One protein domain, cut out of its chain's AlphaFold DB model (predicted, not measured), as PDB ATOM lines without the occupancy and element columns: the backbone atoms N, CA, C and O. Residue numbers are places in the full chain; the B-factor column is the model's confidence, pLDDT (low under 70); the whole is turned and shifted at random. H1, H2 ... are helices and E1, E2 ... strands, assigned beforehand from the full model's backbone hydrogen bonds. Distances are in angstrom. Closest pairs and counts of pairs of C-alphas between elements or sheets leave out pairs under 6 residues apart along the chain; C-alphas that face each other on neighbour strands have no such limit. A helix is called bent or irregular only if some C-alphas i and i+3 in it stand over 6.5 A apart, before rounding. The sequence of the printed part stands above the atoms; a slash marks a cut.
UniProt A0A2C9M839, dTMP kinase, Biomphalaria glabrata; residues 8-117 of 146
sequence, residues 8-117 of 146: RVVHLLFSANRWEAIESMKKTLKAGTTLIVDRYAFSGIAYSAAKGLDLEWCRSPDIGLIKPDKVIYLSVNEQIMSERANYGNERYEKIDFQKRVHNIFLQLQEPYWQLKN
ATOM      1  N   ARG A   8     -35.059  14.415  24.299       94.75
ATOM      2  CA  ARG A   8     -36.365  14.699  23.686       94.75
ATOM      3  C   ARG A   8     -36.429  16.134  23.172       94.75
ATOM      4  O   ARG A   8     -36.938  16.363  22.079       94.75
ATOM      5  N   VAL A   9     -35.886  17.095  23.922       94.38
ATOM      6  CA  VAL A   9     -35.812  18.507  23.509       94.38
ATOM      7  C   VAL A   9     -34.888  18.642  22.302       94.38
ATOM      8  O   VAL A   9     -35.261  19.268  21.313       94.38
ATOM      9  N   VAL A  10     -33.721  17.991  22.337       90.81
ATOM     10  CA  VAL A  10     -32.780  17.965  21.204       90.81
ATOM     11  C   VAL A  10     -33.424  17.336  19.961       90.81
ATOM     12  O   VAL A  10     -33.338  17.903  18.872       90.81
ATOM     13  N   HIS A  11     -34.128  16.210  20.113       93.50
ATOM     14  CA  HIS A  11     -34.850  15.551  19.022       93.50
ATOM     15  C   HIS A  11     -35.918  16.463  18.392       93.50
ATOM     16  O   HIS A  11     -35.966  16.615  17.168       93.50
ATOM     17  N   LEU A  12     -36.742  17.112  19.223       94.69
ATOM     18  CA  LEU A  12     -37.797  18.021  18.767       94.69
ATOM     19  C   LEU A  12     -37.234  19.268  18.073       94.69
ATOM     20  O   LEU A  12     -37.791  19.684  17.060       94.69
ATOM     21  N   LEU A  13     -36.109  19.824  18.538       93.62
ATOM     22  CA  LEU A  13     -35.422  20.931  17.858       93.62
ATOM     23  C   LEU A  13     -34.946  20.532  16.451       93.62
ATOM     24  O   LEU A  13     -35.140  21.288  15.498       93.62
ATOM     25  N   PHE A  14     -34.388  19.327  16.289       89.69
ATOM     26  CA  PHE A  14     -34.009  18.819  14.966       89.69
ATOM     27  C   PHE A  14     -35.217  18.579  14.048       89.69
ATOM     28  O   PHE A  14     -35.111  18.816  12.845       89.69
ATOM     29  N   SER A  15     -36.358  18.123  14.576       91.56
ATOM     30  CA  SER A  15     -37.588  17.985  13.779       91.56
ATOM     31  C   SER A  15     -38.168  19.347  13.384       91.56
ATOM     32  O   SER A  15     -38.464  19.569  12.210       91.56
ATOM     33  N   ALA A  16     -38.223  20.310  14.310       92.56
ATOM     34  CA  ALA A  16     -38.677  21.673  14.033       92.56
ATOM     35  C   ALA A  16     -37.862  22.346  12.911       92.56
ATOM     36  O   ALA A  16     -38.441  22.966  12.020       92.56
ATOM     37  N   ASN A  17     -36.539  22.153  12.888       89.00
ATOM     38  CA  ASN A  17     -35.683  22.657  11.812       89.00
ATOM     39  C   ASN A  17     -35.981  22.012  10.439       89.00
ATOM     40  O   ASN A  17     -35.930  22.696   9.418       89.00
ATOM     41  N   ARG A  18     -36.368  20.726  10.387       91.56
ATOM     42  CA  ARG A  18     -36.855  20.105   9.139       91.56
ATOM     43  C   ARG A  18     -38.175  20.721   8.685       91.56
ATOM     44  O   ARG A  18     -38.321  21.012   7.500       91.56
ATOM     45  N   TRP A  19     -39.112  20.938   9.610       93.19
ATOM     46  CA  TRP A  19     -40.411  21.552   9.324       93.19
ATOM     47  C   TRP A  19     -40.298  22.982   8.792       93.19
ATOM     48  O   TRP A  19     -40.976  23.317   7.822       93.19
ATOM     49  N   GLU A  20     -39.397  23.792   9.351       93.00
ATOM     50  CA  GLU A  20     -39.077  25.139   8.860       93.00
ATOM     51  C   GLU A  20     -38.653  25.132   7.377       93.00
ATOM     52  O   GLU A  20     -39.084  25.977   6.590       93.00
ATOM     53  N   ALA A  21     -37.876  24.129   6.956       89.62
ATOM     54  CA  ALA A  21     -37.404  24.008   5.579       89.62
ATOM     55  C   ALA A  21     -38.478  23.533   4.574       89.62
ATOM     56  O   ALA A  21     -38.320  23.768   3.368       89.62
ATOM     57  N   ILE A  22     -39.571  22.894   5.016       91.19
ATOM     58  CA  ILE A  22     -40.501  22.156   4.137       91.19
ATOM     59  C   ILE A  22     -41.100  23.000   3.006       91.19
ATOM     60  O   ILE A  22     -41.141  22.535   1.865       91.19
ATOM     61  N   GLU A  23     -41.559  24.223   3.269       92.31
ATOM     62  CA  GLU A  23     -42.199  25.034   2.220       92.31
ATOM     63  C   GLU A  23     -41.196  25.505   1.157       92.31
ATOM     64  O   GLU A  23     -41.526  25.562  -0.032       92.31
ATOM     65  N   SER A  24     -39.939  25.742   1.548       92.50
ATOM     66  CA  SER A  24     -38.863  26.028   0.593       92.50
ATOM     67  C   SER A  24     -38.541  24.798  -0.266       92.50
ATOM     68  O   SER A  24     -38.464  24.908  -1.491       92.50
ATOM     69  N   MET A  25     -38.480  23.606   0.343       88.88
ATOM     70  CA  MET A  25     -38.263  22.342  -0.363       88.88
ATOM     71  C   MET A  25     -39.390  22.059  -1.368       88.88
ATOM     72  O   MET A  25     -39.119  21.793  -2.540       88.88
ATOM     73  N   LYS A  26     -40.660  22.193  -0.952       90.56
ATOM     74  CA  LYS A  26     -41.834  22.050  -1.834       90.56
ATOM     75  C   LYS A  26     -41.764  23.000  -3.028       90.56
ATOM     76  O   LYS A  26     -42.086  22.588  -4.142       90.56
ATOM     77  N   LYS A  27     -41.364  24.259  -2.818       93.12
ATOM     78  CA  LYS A  27     -41.243  25.256  -3.893       93.12
ATOM     79  C   LYS A  27     -40.161  24.869  -4.907       93.12
ATOM     80  O   LYS A  27     -40.424  24.922  -6.105       93.12
ATOM     81  N   THR A  28     -38.990  24.438  -4.440       89.19
ATOM     82  CA  THR A  28     -37.870  24.027  -5.303       89.19
ATOM     83  C   THR A  28     -38.197  22.771  -6.118       89.19
ATOM     84  O   THR A  28     -37.977  22.756  -7.329       89.19
ATOM     85  N   LEU A  29     -38.833  21.767  -5.501       86.19
ATOM     86  CA  LEU A  29     -39.310  20.567  -6.202       86.19
ATOM     87  C   LEU A  29     -40.374  20.906  -7.260       86.19
ATOM     88  O   LEU A  29     -40.289  20.440  -8.394       86.19
ATOM     89  N   LYS A  30     -41.342  21.779  -6.936       92.69
ATOM     90  CA  LYS A  30     -42.358  22.263  -7.894       92.69
ATOM     91  C   LYS A  30     -41.766  23.062  -9.060       92.69
ATOM     92  O   LYS A  30     -42.370  23.093 -10.125       92.69
ATOM     93  N   ALA A  31     -40.596  23.676  -8.882       94.12
ATOM     94  CA  ALA A  31     -39.844  24.330  -9.952       94.12
ATOM     95  C   ALA A  31     -39.043  23.343 -10.834       94.12
ATOM     96  O   ALA A  31     -38.233  23.775 -11.650       94.12
ATOM     97  N   GLY A  32     -39.227  22.027 -10.663       89.38
ATOM     98  CA  GLY A  32     -38.530  20.989 -11.430       89.38
ATOM     99  C   GLY A  32     -37.082  20.747 -10.993       89.38
ATOM    100  O   GLY A  32     -36.342  20.051 -11.684       89.38
ATOM    101  N   THR A  33     -36.653  21.309  -9.859       89.69
ATOM    102  CA  THR A  33     -35.286  21.150  -9.349       89.69
ATOM    103  C   THR A  33     -35.217  19.979  -8.373       89.69
ATOM    104  O   THR A  33     -35.920  19.959  -7.364       89.69
ATOM    105  N   THR A  34     -34.348  19.005  -8.659       88.38
ATOM    106  CA  THR A  34     -34.084  17.877  -7.748       88.38
ATOM    107  C   THR A  34     -33.388  18.375  -6.484       88.38
ATOM    108  O   THR A  34     -32.409  19.114  -6.569       88.38
ATOM    109  N   LEU A  35     -33.874  17.948  -5.318       80.44
ATOM    110  CA  LEU A  35     -33.225  18.216  -4.038       80.44
ATOM    111  C   LEU A  35     -32.275  17.086  -3.647       80.44
ATOM    112  O   LEU A  35     -32.547  15.907  -3.867       80.44
ATOM    113  N   ILE A  36     -31.179  17.487  -3.020       84.19
ATOM    114  CA  ILE A  36     -30.164  16.642  -2.403       84.19
ATOM    115  C   ILE A  36     -30.033  17.197  -0.967       84.19
ATOM    116  O   ILE A  36     -30.066  18.419  -0.797       84.19
ATOM    117  N   VAL A  37     -30.087  16.327   0.054       80.31
ATOM    118  CA  VAL A  37     -30.308  16.725   1.464       80.31
ATOM    119  C   VAL A  37     -29.417  15.915   2.418       80.31
ATOM    120  O   VAL A  37     -29.612  14.703   2.548       80.31
ATOM    121  N   ASP A  38     -28.484  16.571   3.123       81.31
ATOM    122  CA  ASP A  38     -27.630  15.920   4.134       81.31
ATOM    123  C   ASP A  38     -28.381  15.725   5.450       81.31
ATOM    124  O   ASP A  38     -28.640  16.681   6.182       81.31
ATOM    125  N   ARG A  39     -28.679  14.456   5.745       82.19
ATOM    126  CA  ARG A  39     -29.471  13.978   6.886       82.19
ATOM    127  C   ARG A  39     -30.905  14.507   6.860       82.19
ATOM    128  O   ARG A  39     -31.213  15.670   6.630       82.19
ATOM    129  N   TYR A  40     -31.836  13.603   7.126       90.75
ATOM    130  CA  TYR A  40     -33.260  13.925   7.169       90.75
ATOM    131  C   TYR A  40     -33.908  13.215   8.360       90.75
ATOM    132  O   TYR A  40     -33.203  12.832   9.298       90.75
ATOM    133  N   ALA A  41     -35.228  13.022   8.331       90.81
ATOM    134  CA  ALA A  41     -35.992  12.368   9.397       90.81
ATOM    135  C   ALA A  41     -35.308  11.101   9.952       90.81
ATOM    136  O   ALA A  41     -35.072  10.994  11.153       90.81
ATOM    137  N   PHE A  42     -34.864  10.193   9.072       91.00
ATOM    138  CA  PHE A  42     -34.198   8.940   9.460       91.00
ATOM    139  C   PHE A  42     -32.983   9.127  10.376       91.00
ATOM    140  O   PHE A  42     -32.777   8.323  11.278       91.00
ATOM    141  N   SER A  43     -32.193  10.189  10.191       88.94
ATOM    142  CA  SER A  43     -31.047  10.476  11.061       88.94
ATOM    143  C   SER A  43     -31.487  10.990  12.431       88.94
ATOM    144  O   SER A  43     -30.920  10.574  13.438       88.94
ATOM    145  N   GLY A  44     -32.519  11.839  12.482       88.62
ATOM    146  CA  GLY A  44     -33.120  12.285  13.742       88.62
ATOM    147  C   GLY A  44     -33.711  11.122  14.542       88.62
ATOM    148  O   GLY A  44     -33.473  11.020  15.744       88.62
ATOM    149  N   ILE A  45     -34.403  10.205  13.862       92.50
ATOM    150  CA  ILE A  45     -34.969   8.992  14.463       92.50
ATOM    151  C   ILE A  45     -33.852   8.063  14.962       92.50
ATOM    152  O   ILE A  45     -33.839   7.696  16.135       92.50
ATOM    153  N   ALA A  46     -32.882   7.715  14.106       90.88
ATOM    154  CA  ALA A  46     -31.854   6.726  14.429       90.88
ATOM    155  C   ALA A  46     -30.947   7.145  15.595       90.88
ATOM    156  O   ALA A  46     -30.667   6.330  16.474       90.88
ATOM    157  N   TYR A  47     -30.513   8.410  15.639       89.12
ATOM    158  CA  TYR A  47     -29.656   8.897  16.723       89.12
ATOM    159  C   TYR A  47     -30.418   8.999  18.049       89.12
ATOM    160  O   TYR A  47     -29.877   8.605  19.081       89.12
ATOM    161  N   SER A  48     -31.664   9.478  18.044       92.56
ATOM    162  CA  SER A  48     -32.471   9.598  19.264       92.56
ATOM    163  C   SER A  48     -32.907   8.240  19.823       92.56
ATOM    164  O   SER A  48     -32.793   8.016  21.029       92.56
ATOM    165  N   ALA A  49     -33.296   7.292  18.967       94.62
ATOM    166  CA  ALA A  49     -33.593   5.925  19.390       94.62
ATOM    167  C   ALA A  49     -32.342   5.198  19.924       94.62
ATOM    168  O   ALA A  49     -32.403   4.519  20.947       94.62
ATOM    169  N   ALA A  50     -31.162   5.409  19.326       90.75
ATOM    170  CA  ALA A  50     -29.899   4.841  19.818       90.75
ATOM    171  C   ALA A  50     -29.435   5.395  21.186       90.75
ATOM    172  O   ALA A  50     -28.575   4.782  21.838       90.75
ATOM    173  N   LYS A  51     -29.998   6.531  21.627       91.50
ATOM    174  CA  LYS A  51     -29.861   7.070  22.993       91.50
ATOM    175  C   LYS A  51     -30.888   6.500  23.986       91.50
ATOM    176  O   LYS A  51     -30.755   6.741  25.179       91.50
ATOM    177  N   GLY A  52     -31.860   5.711  23.523       93.56
ATOM    178  CA  GLY A  52     -32.867   5.051  24.362       93.56
ATOM    179  C   GLY A  52     -34.245   5.718  24.375       93.56
ATOM    180  O   GLY A  52     -35.058   5.379  25.233       93.56
ATOM    181  N   LEU A  53     -34.529   6.651  23.459       95.50
ATOM    182  CA  LEU A  53     -35.905   7.103  23.232       95.50
ATOM    183  C   LEU A  53     -36.693   6.052  22.436       95.50
ATOM    184  O   LEU A  53     -36.122   5.292  21.655       95.50
ATOM    185  N   ASP A  54     -38.011   6.022  22.626       97.19
ATOM    186  CA  ASP A  54     -38.892   5.116  21.886       97.19
ATOM    187  C   ASP A  54     -38.880   5.422  20.376       97.19
ATOM    188  O   ASP A  54     -38.846   6.585  19.962       97.19
ATOM    189  N   LEU A  55     -38.895   4.371  19.549       94.06
ATOM    190  CA  LEU A  55     -38.727   4.493  18.101       94.06
ATOM    191  C   LEU A  55     -39.940   5.157  17.437       94.06
ATOM    192  O   LEU A  55     -39.766   6.012  16.569       94.06
ATOM    193  N   GLU A  56     -41.154   4.815  17.868       94.81
ATOM    194  CA  GLU A  56     -42.392   5.369  17.312       94.81
ATOM    195  C   GLU A  56     -42.634   6.799  17.811       94.81
ATOM    196  O   GLU A  56     -43.042   7.674  17.036       94.81
ATOM    197  N   TRP A  57     -42.257   7.097  19.058       97.25
ATOM    198  CA  TRP A  57     -42.151   8.472  19.542       97.25
ATOM    199  C   TRP A  57     -41.173   9.291  18.693       97.25
ATOM    200  O   TRP A  57     -41.513  10.399  18.298       97.25
ATOM    201  N   CYS A  58     -40.004   8.747  18.335       95.31
ATOM    202  CA  CYS A  58     -39.044   9.442  17.470       95.31
ATOM    203  C   CYS A  58     -39.536   9.621  16.022       95.31
ATOM    204  O   CYS A  58     -39.147  10.583  15.365       95.31
ATOM    205  N   ARG A  59     -40.378   8.721  15.494       94.00
ATOM    206  CA  ARG A  59     -41.017   8.904  14.173       94.00
ATOM    207  C   ARG A  59     -42.069  10.012  14.191       94.00
ATOM    208  O   ARG A  59     -42.224  10.716  13.196       94.00
ATOM    209  N   SER A  60     -42.797  10.148  15.300       96.56
ATOM    210  CA  SER A  60     -44.024  10.949  15.386       96.56
ATOM    211  C   SER A  60     -43.870  12.434  14.989       96.56
ATOM    212  O   SER A  60     -44.711  12.905  14.223       96.56
ATOM    213  N   PRO A  61     -42.821  13.177  15.408       95.44
ATOM    214  CA  PRO A  61     -42.614  14.572  15.004       95.44
ATOM    215  C   PRO A  61     -42.435  14.788  13.497       95.44
ATOM    216  O   PRO A  61     -42.766  15.857  12.997       95.44
ATOM    217  N   ASP A  62     -41.932  13.793  12.763       93.00
ATOM    218  CA  ASP A  62     -41.613  13.902  11.333       93.00
ATOM    219  C   ASP A  62     -42.745  13.390  10.409       93.00
ATOM    220  O   ASP A  62     -42.598  13.373   9.180       93.00
ATOM    221  N   ILE A  63     -43.893  12.978  10.963       92.62
ATOM    222  CA  ILE A  63     -45.048  12.514  10.180       92.62
ATOM    223  C   ILE A  63     -45.627  13.678   9.364       92.62
ATOM    224  O   ILE A  63     -46.141  14.649   9.908       92.62
ATOM    225  N   GLY A  64     -45.587  13.553   8.034       90.12
ATOM    226  CA  GLY A  64     -46.078  14.572   7.096       90.12
ATOM    227  C   GLY A  64     -44.982  15.417   6.435       90.12
ATOM    228  O   GLY A  64     -45.297  16.229   5.561       90.12
ATOM    229  N   LEU A  65     -43.705  15.198   6.780       90.50
ATOM    230  CA  LEU A  65     -42.579  15.681   5.977       90.50
ATOM    231  C   LEU A  65     -42.612  15.087   4.551       90.50
ATOM    232  O   LEU A  65     -43.278  14.084   4.276       90.50
ATOM    233  N   ILE A  66     -41.874  15.702   3.622       87.50
ATOM    234  CA  ILE A  66     -41.789  15.227   2.234       87.50
ATOM    235  C   ILE A  66     -41.090  13.863   2.224       87.50
ATOM    236  O   ILE A  66     -39.932  13.751   2.624       87.50
ATOM    237  N   LYS A  67     -41.777  12.826   1.735       89.44
ATOM    238  CA  LYS A  67     -41.166  11.508   1.546       89.44
ATOM    239  C   LYS A  67     -40.096  11.592   0.442       89.44
ATOM    240  O   LYS A  67     -40.433  12.027  -0.657       89.44
ATOM    241  N   PRO A  68     -38.843  11.174   0.692       87.56
ATOM    242  CA  PRO A  68     -37.814  11.146  -0.343       87.56
ATOM    243  C   PRO A  68     -38.056   9.999  -1.336       87.56
ATOM    244  O   PRO A  68     -38.385   8.883  -0.933       87.56
ATOM    245  N   ASP A  69     -37.824  10.248  -2.628       81.12
ATOM    246  CA  ASP A  69     -37.926   9.226  -3.683       81.12
ATOM    247  C   ASP A  69     -36.816   8.166  -3.602       81.12
ATOM    248  O   ASP A  69     -36.981   7.038  -4.067       81.12
ATOM    249  N   LYS A  70     -35.659   8.540  -3.042       85.00
ATOM    250  CA  LYS A  70     -34.486   7.683  -2.830       85.00
ATOM    251  C   LYS A  70     -33.772   8.089  -1.549       85.00
ATOM    252  O   LYS A  70     -33.663   9.274  -1.248       85.00
ATOM    253  N   VAL A  71     -33.219   7.109  -0.843       85.12
ATOM    254  CA  VAL A  71     -32.308   7.323   0.292       85.12
ATOM    255  C   VAL A  71     -31.019   6.575  -0.001       85.12
ATOM    256  O   VAL A  71     -31.065   5.403  -0.360       85.12
ATOM    257  N   ILE A  72     -29.870   7.231   0.135       84.94
ATOM    258  CA  ILE A  72     -28.563   6.580   0.015       84.94
ATOM    259  C   ILE A  72     -28.014   6.414   1.429       84.94
ATOM    260  O   ILE A  72     -27.787   7.405   2.119       84.94
ATOM    261  N   TYR A  73     -27.816   5.170   1.866       83.12
ATOM    262  CA  TYR A  73     -27.206   4.879   3.162       83.12
ATOM    263  C   TYR A  73     -25.762   4.417   2.960       83.12
ATOM    264  O   TYR A  73     -25.501   3.413   2.288       83.12
ATOM    265  N   LEU A  74     -24.833   5.188   3.528       78.56
ATOM    266  CA  LEU A  74     -23.392   4.961   3.465       78.56
ATOM    267  C   LEU A  74     -22.935   4.297   4.771       78.56
ATOM    268  O   LEU A  74     -22.743   4.969   5.783       78.56
ATOM    269  N   SER A  75     -22.779   2.973   4.757       69.12
ATOM    270  CA  SER A  75     -22.312   2.199   5.913       69.12
ATOM    271  C   SER A  75     -20.805   1.963   5.839       69.12
ATOM    272  O   SER A  75     -20.345   1.160   5.028       69.12
ATOM    273  N   VAL A  76     -20.029   2.635   6.690       67.31
ATOM    274  CA  VAL A  76     -18.583   2.386   6.819       67.31
ATOM    275  C   VAL A  76     -18.357   1.138   7.681       67.31
ATOM    276  O   VAL A  76     -18.998   0.975   8.716       67.31
ATOM    277  N   ASN A  77     -17.450   0.250   7.263       59.97
ATOM    278  CA  ASN A  77     -17.036  -0.898   8.076       59.97
ATOM    279  C   ASN A  77     -16.209  -0.408   9.279       59.97
ATOM    280  O   ASN A  77     -15.310   0.414   9.110       59.97
ATOM    281  N   GLU A  78     -16.479  -0.947  10.470       57.62
ATOM    282  CA  GLU A  78     -15.762  -0.667  11.722       57.62
ATOM    283  C   GLU A  78     -14.233  -0.686  11.566       57.62
ATOM    284  O   GLU A  78     -13.560   0.205  12.078       57.62
ATOM    285  N   GLN A  79     -13.697  -1.637  10.791       55.91
ATOM    286  CA  GLN A  79     -12.258  -1.767  10.526       55.91
ATOM    287  C   GLN A  79     -11.673  -0.523   9.831       55.91
ATOM    288  O   GLN A  79     -10.585  -0.077  10.175       55.91
ATOM    289  N   ILE A  80     -12.428   0.082   8.908       60.47
ATOM    290  CA  ILE A  80     -12.030   1.299   8.179       60.47
ATOM    291  C   ILE A  80     -12.180   2.539   9.078       60.47
ATOM    292  O   ILE A  80     -11.451   3.517   8.927       60.47
ATOM    293  N   MET A  81     -13.111   2.518  10.042       54.25
ATOM    294  CA  MET A  81     -13.260   3.616  11.003       54.25
ATOM    295  C   MET A  81     -12.084   3.680  11.985       54.25
ATOM    296  O   MET A  81     -11.586   4.773  12.243       54.25
ATOM    297  N   SER A  82     -11.595   2.531  12.471       54.72
ATOM    298  CA  SER A  82     -10.443   2.464  13.386       54.72
ATOM    299  C   SER A  82      -9.109   2.924  12.782       54.72
ATOM    300  O   SER A  82      -8.170   3.195  13.524       54.72
ATOM    301  N   GLU A  83      -9.013   3.037  11.454       59.47
ATOM    302  CA  GLU A  83      -7.816   3.519  10.749       59.47
ATOM    303  C   GLU A  83      -7.779   5.056  10.598       59.47
ATOM    304  O   GLU A  83      -6.773   5.617  10.159       59.47
ATOM    305  N   ARG A  84      -8.854   5.776  10.962       59.31
ATOM    306  CA  ARG A  84      -8.924   7.242  10.831       59.31
ATOM    307  C   ARG A  84      -8.213   7.937  11.999       59.31
ATOM    308  O   ARG A  84      -8.576   7.771  13.156       59.31
ATOM    309  N   ALA A  85      -7.239   8.790  11.683       48.94
ATOM    310  CA  ALA A  85      -6.255   9.346  12.624       48.94
ATOM    311  C   ALA A  85      -6.776  10.281  13.746       48.94
ATOM    312  O   ALA A  85      -5.963  10.843  14.475       48.94
ATOM    313  N   ASN A  86      -8.091  10.477  13.890       53.47
ATOM    314  CA  ASN A  86      -8.691  11.339  14.921       53.47
ATOM    315  C   ASN A  86      -9.815  10.643  15.720       53.47
ATOM    316  O   ASN A  86     -10.603  11.305  16.388       53.47
ATOM    317  N   TYR A  87      -9.891   9.312  15.617       49.06
ATOM    318  CA  TYR A  87     -10.967   8.475  16.139       49.06
ATOM    319  C   TYR A  87     -11.073   8.495  17.672       49.06
ATOM    320  O   TYR A  87     -10.158   8.054  18.370       49.06
ATOM    321  N   GLY A  88     -12.221   8.937  18.193       50.44
ATOM    322  CA  GLY A  88     -12.576   8.867  19.615       50.44
ATOM    323  C   GLY A  88     -12.568  10.206  20.359       50.44
ATOM    324  O   GLY A  88     -12.696  10.204  21.584       50.44
ATOM    325  N   ASN A  89     -12.435  11.328  19.647       48.19
ATOM    326  CA  ASN A  89     -12.429  12.678  20.219       48.19
ATOM    327  C   ASN A  89     -13.810  13.364  20.180       48.19
ATOM    328  O   ASN A  89     -14.052  14.271  20.977       48.19
ATOM    329  N   GLU A  90     -14.733  12.945  19.309       53.44
ATOM    330  CA  GLU A  90     -16.094  13.500  19.259       53.44
ATOM    331  C   GLU A  90     -17.094  12.697  20.115       53.44
ATOM    332  O   GLU A  90     -17.015  11.474  20.254       53.44
ATOM    333  N   ARG A  91     -18.114  13.379  20.664       47.97
ATOM    334  CA  ARG A  91     -19.089  12.810  21.626       47.97
ATOM    335  C   ARG A  91     -19.832  11.566  21.108       47.97
ATOM    336  O   ARG A  91     -20.289  10.747  21.908       47.97
ATOM    337  N   TYR A  92     -19.934  11.413  19.786       50.38
ATOM    338  CA  TYR A  92     -20.614  10.305  19.111       50.38
ATOM    339  C   TYR A  92     -19.675   9.193  18.604       50.38
ATOM    340  O   TYR A  92     -20.172   8.183  18.111       50.38
ATOM    341  N   GLU A  93     -18.349   9.313  18.741       56.34
ATOM    342  CA  GLU A  93     -17.365   8.344  18.209       56.34
ATOM    343  C   GLU A  93     -17.165   7.083  19.067       56.34
ATOM    344  O   GLU A  93     -16.293   6.259  18.796       56.34
ATOM    345  N   LYS A  94     -18.003   6.855  20.084       64.50
ATOM    346  CA  LYS A  94     -18.011   5.564  20.783       64.50
ATOM    347  C   LYS A  94     -18.545   4.482  19.841       64.50
ATOM    348  O   LYS A  94     -19.719   4.528  19.469       64.50
ATOM    349  N   ILE A  95     -17.703   3.491  19.523       68.31
ATOM    350  CA  ILE A  95     -18.012   2.299  18.701       68.31
ATOM    351  C   ILE A  95     -19.423   1.769  18.987       68.31
ATOM    352  O   ILE A  95     -20.237   1.616  18.078       68.31
ATOM    353  N   ASP A  96     -19.747   1.558  20.263       75.88
ATOM    354  CA  ASP A  96     -21.020   0.963  20.680       75.88
ATOM    355  C   ASP A  96     -22.235   1.858  20.410       75.88
ATOM    356  O   ASP A  96     -23.344   1.352  20.233       75.88
ATOM    357  N   PHE A  97     -22.060   3.183  20.382       80.00
ATOM    358  CA  PHE A  97     -23.128   4.104  19.990       80.00
ATOM    359  C   PHE A  97     -23.354   4.053  18.479       80.00
ATOM    360  O   PHE A  97     -24.497   3.903  18.052       80.00
ATOM    361  N   GLN A  98     -22.286   4.074  17.675       76.44
ATOM    362  CA  GLN A  98     -22.398   3.927  16.218       76.44
ATOM    363  C   GLN A  98     -23.006   2.573  15.823       76.44
ATOM    364  O   GLN A  98     -23.864   2.529  14.945       76.44
ATOM    365  N   LYS A  99     -22.679   1.489  16.542       81.56
ATOM    366  CA  LYS A  99     -23.347   0.179  16.412       81.56
ATOM    367  C   LYS A  99     -24.850   0.253  16.666       81.56
ATOM    368  O   LYS A  99     -25.629  -0.270  15.874       81.56
ATOM    369  N   ARG A 100     -25.284   0.928  17.740       86.62
ATOM    370  CA  ARG A 100     -26.718   1.127  18.015       86.62
ATOM    371  C   ARG A 100     -27.393   1.946  16.918       86.62
ATOM    372  O   ARG A 100     -28.424   1.519  16.414       86.62
ATOM    373  N   VAL A 101     -26.793   3.064  16.509       86.06
ATOM    374  CA  VAL A 101     -27.298   3.913  15.416       86.06
ATOM    375  C   VAL A 101     -27.432   3.115  14.114       86.06
ATOM    376  O   VAL A 101     -28.482   3.169  13.478       86.06
ATOM    377  N   HIS A 102     -26.419   2.325  13.746       85.62
ATOM    378  CA  HIS A 102     -26.450   1.446  12.575       85.62
ATOM    379  C   HIS A 102     -27.588   0.418  12.652       85.62
ATOM    380  O   HIS A 102     -28.369   0.301  11.712       85.62
ATOM    381  N   ASN A 103     -27.746  -0.261  13.793       88.56
ATOM    382  CA  ASN A 103     -28.825  -1.228  13.993       88.56
ATOM    383  C   ASN A 103     -30.219  -0.589  13.863       88.56
ATOM    384  O   ASN A 103     -31.109  -1.212  13.289       88.56
ATOM    385  N   ILE A 104     -30.414   0.652  14.332       90.25
ATOM    386  CA  ILE A 104     -31.672   1.377  14.091       90.25
ATOM    387  C   ILE A 104     -31.817   1.749  12.607       90.25
ATOM    388  O   ILE A 104     -32.893   1.563  12.052       90.25
ATOM    389  N   PHE A 105     -30.763   2.202  11.919       88.69
ATOM    390  CA  PHE A 105     -30.836   2.467  10.472       88.69
ATOM    391  C   PHE A 105     -31.261   1.233   9.658       88.69
ATOM    392  O   PHE A 105     -32.041   1.386   8.721       88.69
ATOM    393  N   LEU A 106     -30.826   0.026  10.037       87.62
ATOM    394  CA  LEU A 106     -31.290  -1.222   9.417       87.62
ATOM    395  C   LEU A 106     -32.784  -1.497   9.683       87.62
ATOM    396  O   LEU A 106     -33.478  -1.983   8.796       87.62
ATOM    397  N   GLN A 107     -33.304  -1.147  10.865       90.44
ATOM    398  CA  GLN A 107     -34.741  -1.244  11.188       90.44
ATOM    399  C   GLN A 107     -35.597  -0.181  10.476       90.44
ATOM    400  O   GLN A 107     -36.793  -0.379  10.277       90.44
ATOM    401  N   LEU A 108     -34.998   0.953  10.101       88.00
ATOM    402  CA  LEU A 108     -35.645   2.041   9.360       88.00
ATOM    403  C   LEU A 108     -35.587   1.862   7.832       88.00
ATOM    404  O   LEU A 108     -36.053   2.747   7.113       88.00
ATOM    405  N   GLN A 109     -34.999   0.771   7.332       86.56
ATOM    406  CA  GLN A 109     -34.792   0.568   5.903       86.56
ATOM    407  C   GLN A 109     -36.122   0.422   5.148       86.56
ATOM    408  O   GLN A 109     -36.968  -0.404   5.481       86.56
ATOM    409  N   GLU A 110     -36.260   1.174   4.056       83.62
ATOM    410  CA  GLU A 110     -37.429   1.141   3.176       83.62
ATOM    411  C   GLU A 110     -37.052   0.648   1.761       83.62
ATOM    412  O   GLU A 110     -35.885   0.750   1.369       83.62
ATOM    413  N   PRO A 111     -38.007   0.182   0.927       85.00
ATOM    414  CA  PRO A 111     -37.712  -0.392  -0.398       85.00
ATOM    415  C   PRO A 111     -36.980   0.530  -1.391       85.00
ATOM    416  O   PRO A 111     -36.399   0.054  -2.362       85.00
ATOM    417  N   TYR A 112     -37.007   1.846  -1.166       80.44
ATOM    418  CA  TYR A 112     -36.340   2.868  -1.986       80.44
ATOM    419  C   TYR A 112     -34.929   3.242  -1.484       80.44
ATOM    420  O   TYR A 112     -34.326   4.209  -1.962       80.44
ATOM    421  N   TRP A 113     -34.388   2.498  -0.514       83.25
ATOM    422  CA  TRP A 113     -33.034   2.704  -0.003       83.25
ATOM    423  C   TRP A 113     -31.983   2.036  -0.890       83.25
ATOM    424  O   TRP A 113     -32.116   0.889  -1.312       83.25
ATOM    425  N   GLN A 114     -30.884   2.748  -1.119       81.44
ATOM    426  CA  GLN A 114     -29.691   2.252  -1.786       81.44
ATOM    427  C   GLN A 114     -28.556   2.142  -0.769       81.44
ATOM    428  O   GLN A 114     -27.936   3.136  -0.391       81.44
ATOM    429  N   LEU A 115     -28.283   0.910  -0.345       74.31
ATOM    430  CA  LEU A 115     -27.117   0.567   0.463       74.31
ATOM    431  C   LEU A 115     -25.851   0.669  -0.402       74.31
ATOM    432  O   LEU A 115     -25.786   0.085  -1.489       74.31
ATOM    433  N   LYS A 116     -24.839   1.404   0.069       69.56
ATOM    434  CA  LYS A 116     -23.528   1.504  -0.586       69.56
ATOM    435  C   LYS A 116     -22.415   1.263   0.434       69.56
ATOM    436  O   LYS A 116     -22.268   2.026   1.382       69.56
ATOM    437  N   ASN A 117     -21.604   0.234   0.187       55.41
ATOM    438  CA  ASN A 117     -20.367  -0.023   0.924       55.41
ATOM    439  C   ASN A 117     -19.238   0.860   0.358       55.41
ATOM    440  O   ASN A 117     -18.859   0.667  -0.803       55.41
TER     441      ASN A 117
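What this domain is: This is residues 8 to 117 of the 146 residues of the protein "dTMP kinase" of Biomphalaria glabrata (UniProt A0A2C9M839). Helix H2 is the core of a small cluster of helices: H1a, the first arm of the bent helix H1, and H3 pack on H2 so that the three make a triangle, while H5 crosses H2 on the side away from H1a. The other arm, H1b, angles away, with residues 27 to 32 sticking out at one end of the longest axis; a short two-stranded parallel ribbon, E1 beside E2, lies to one side of the cluster, and the small helix H4 with the long loop 82 to 94 makes the opposite end. The printed part has 110 residues with five named helices and two named strands, in the order H1 H2 H3 E1 H4 H5 E2, and its class is mostly helix. It is only just compact, close to loose, with a radius of gyration of the C-alphas of 15.4 A, and the C-alphas span 43 by 30 by 26 A.

Where its parts are: Find C-alpha 8 at (-36.365, 14.699, 23.686); here H1 begins, residues 8 to 30. By its hydrogen bonds it was assigned as one helix, but it is bent, with C-alphas 20 and 23 standing 7.3 A apart. Its arm H1a runs over residues 8 to 20, 18.3 A long, and its arm H1b over residues 23 to 30, 10.5 A long. Next come H2, residues 41 to 50, 14.2 A, and H3, residues 55 to 62, 11.9 A. H3 is irregular, but only just: C-alphas 58 and 61 are 6.7 A apart. E1 begins at C-alpha 71, at (-32.308, 7.323, 0.292), and holds residues 71 to 74, 9.8 A. H4, residues 78 to 81, is 5.0 A long, and H5, residues 95 to 107, is 18.7 A long. E2, residues 113 to 116, 9.6 A, ends at C-alpha 116, at (-23.528, 1.504, -0.586).

How they stand to each other: Begin at the hub, H2, which touches three other helices. H1a and H2 touch, closest at the C-alphas of His 11 and Ser 48, 6.4 A apart, at a shallow tilt of 4 degrees, opposite ways. H2 and H3 form a helical hairpin, at a shallow tilt of 31 degrees; their closest C-alphas are those of Ile 45 and Cys 58, 5.1 A apart. H1a touches H3 with residues 11 to 15 alone, closest at the C-alphas of Ser 15 and Pro 61, 6.2 A; their shallow tilt of 33 degrees is only just short of steep, and they run the same way. H2 and H5 touch at a steep tilt of 51 degrees, opposite ways, closest at the C-alphas of Ala 50 and Val 101, 5.2 A. H1a and H1b stand at a steep tilt of 45 degrees, and H1b touches no helix. H4 and H5 are close but not clearly touching, with the C-alphas of Glu 78 and Ile 95 7.9 A apart. E1 and E2 are parallel neighbours at 24 degrees; look for N 114 and O 71, 2.8 A apart, and N 73 and O 114, 3.0 A apart, within hydrogen-bond range. E1, H4, H5 and E2 form a strand-helix-strand unit, two parallel neighbour strands with helices between them along the chain, and its crossover is right-handed. Among the pairs that stay apart are H2 and E1, and E1 and H5. Every O i to N i+4 pair is within hydrogen-bond range in H1a, H1b, H2 and H5; in H3 it is 2 of 4, and H4 is too short for such a pair.

The domain as a whole: The two C-alphas farthest apart are those of Lys 30 and Glu 83, 43.5 A. The printed part has no cut. The link from H4 to H5, 13 residues, is long; those from H2 to H3, E1 to H4 and H5 to E2 are tight. The mean pLDDT of the printed part is 82.2; look for values under 70 at residues 75 to 95 and 116 to 117.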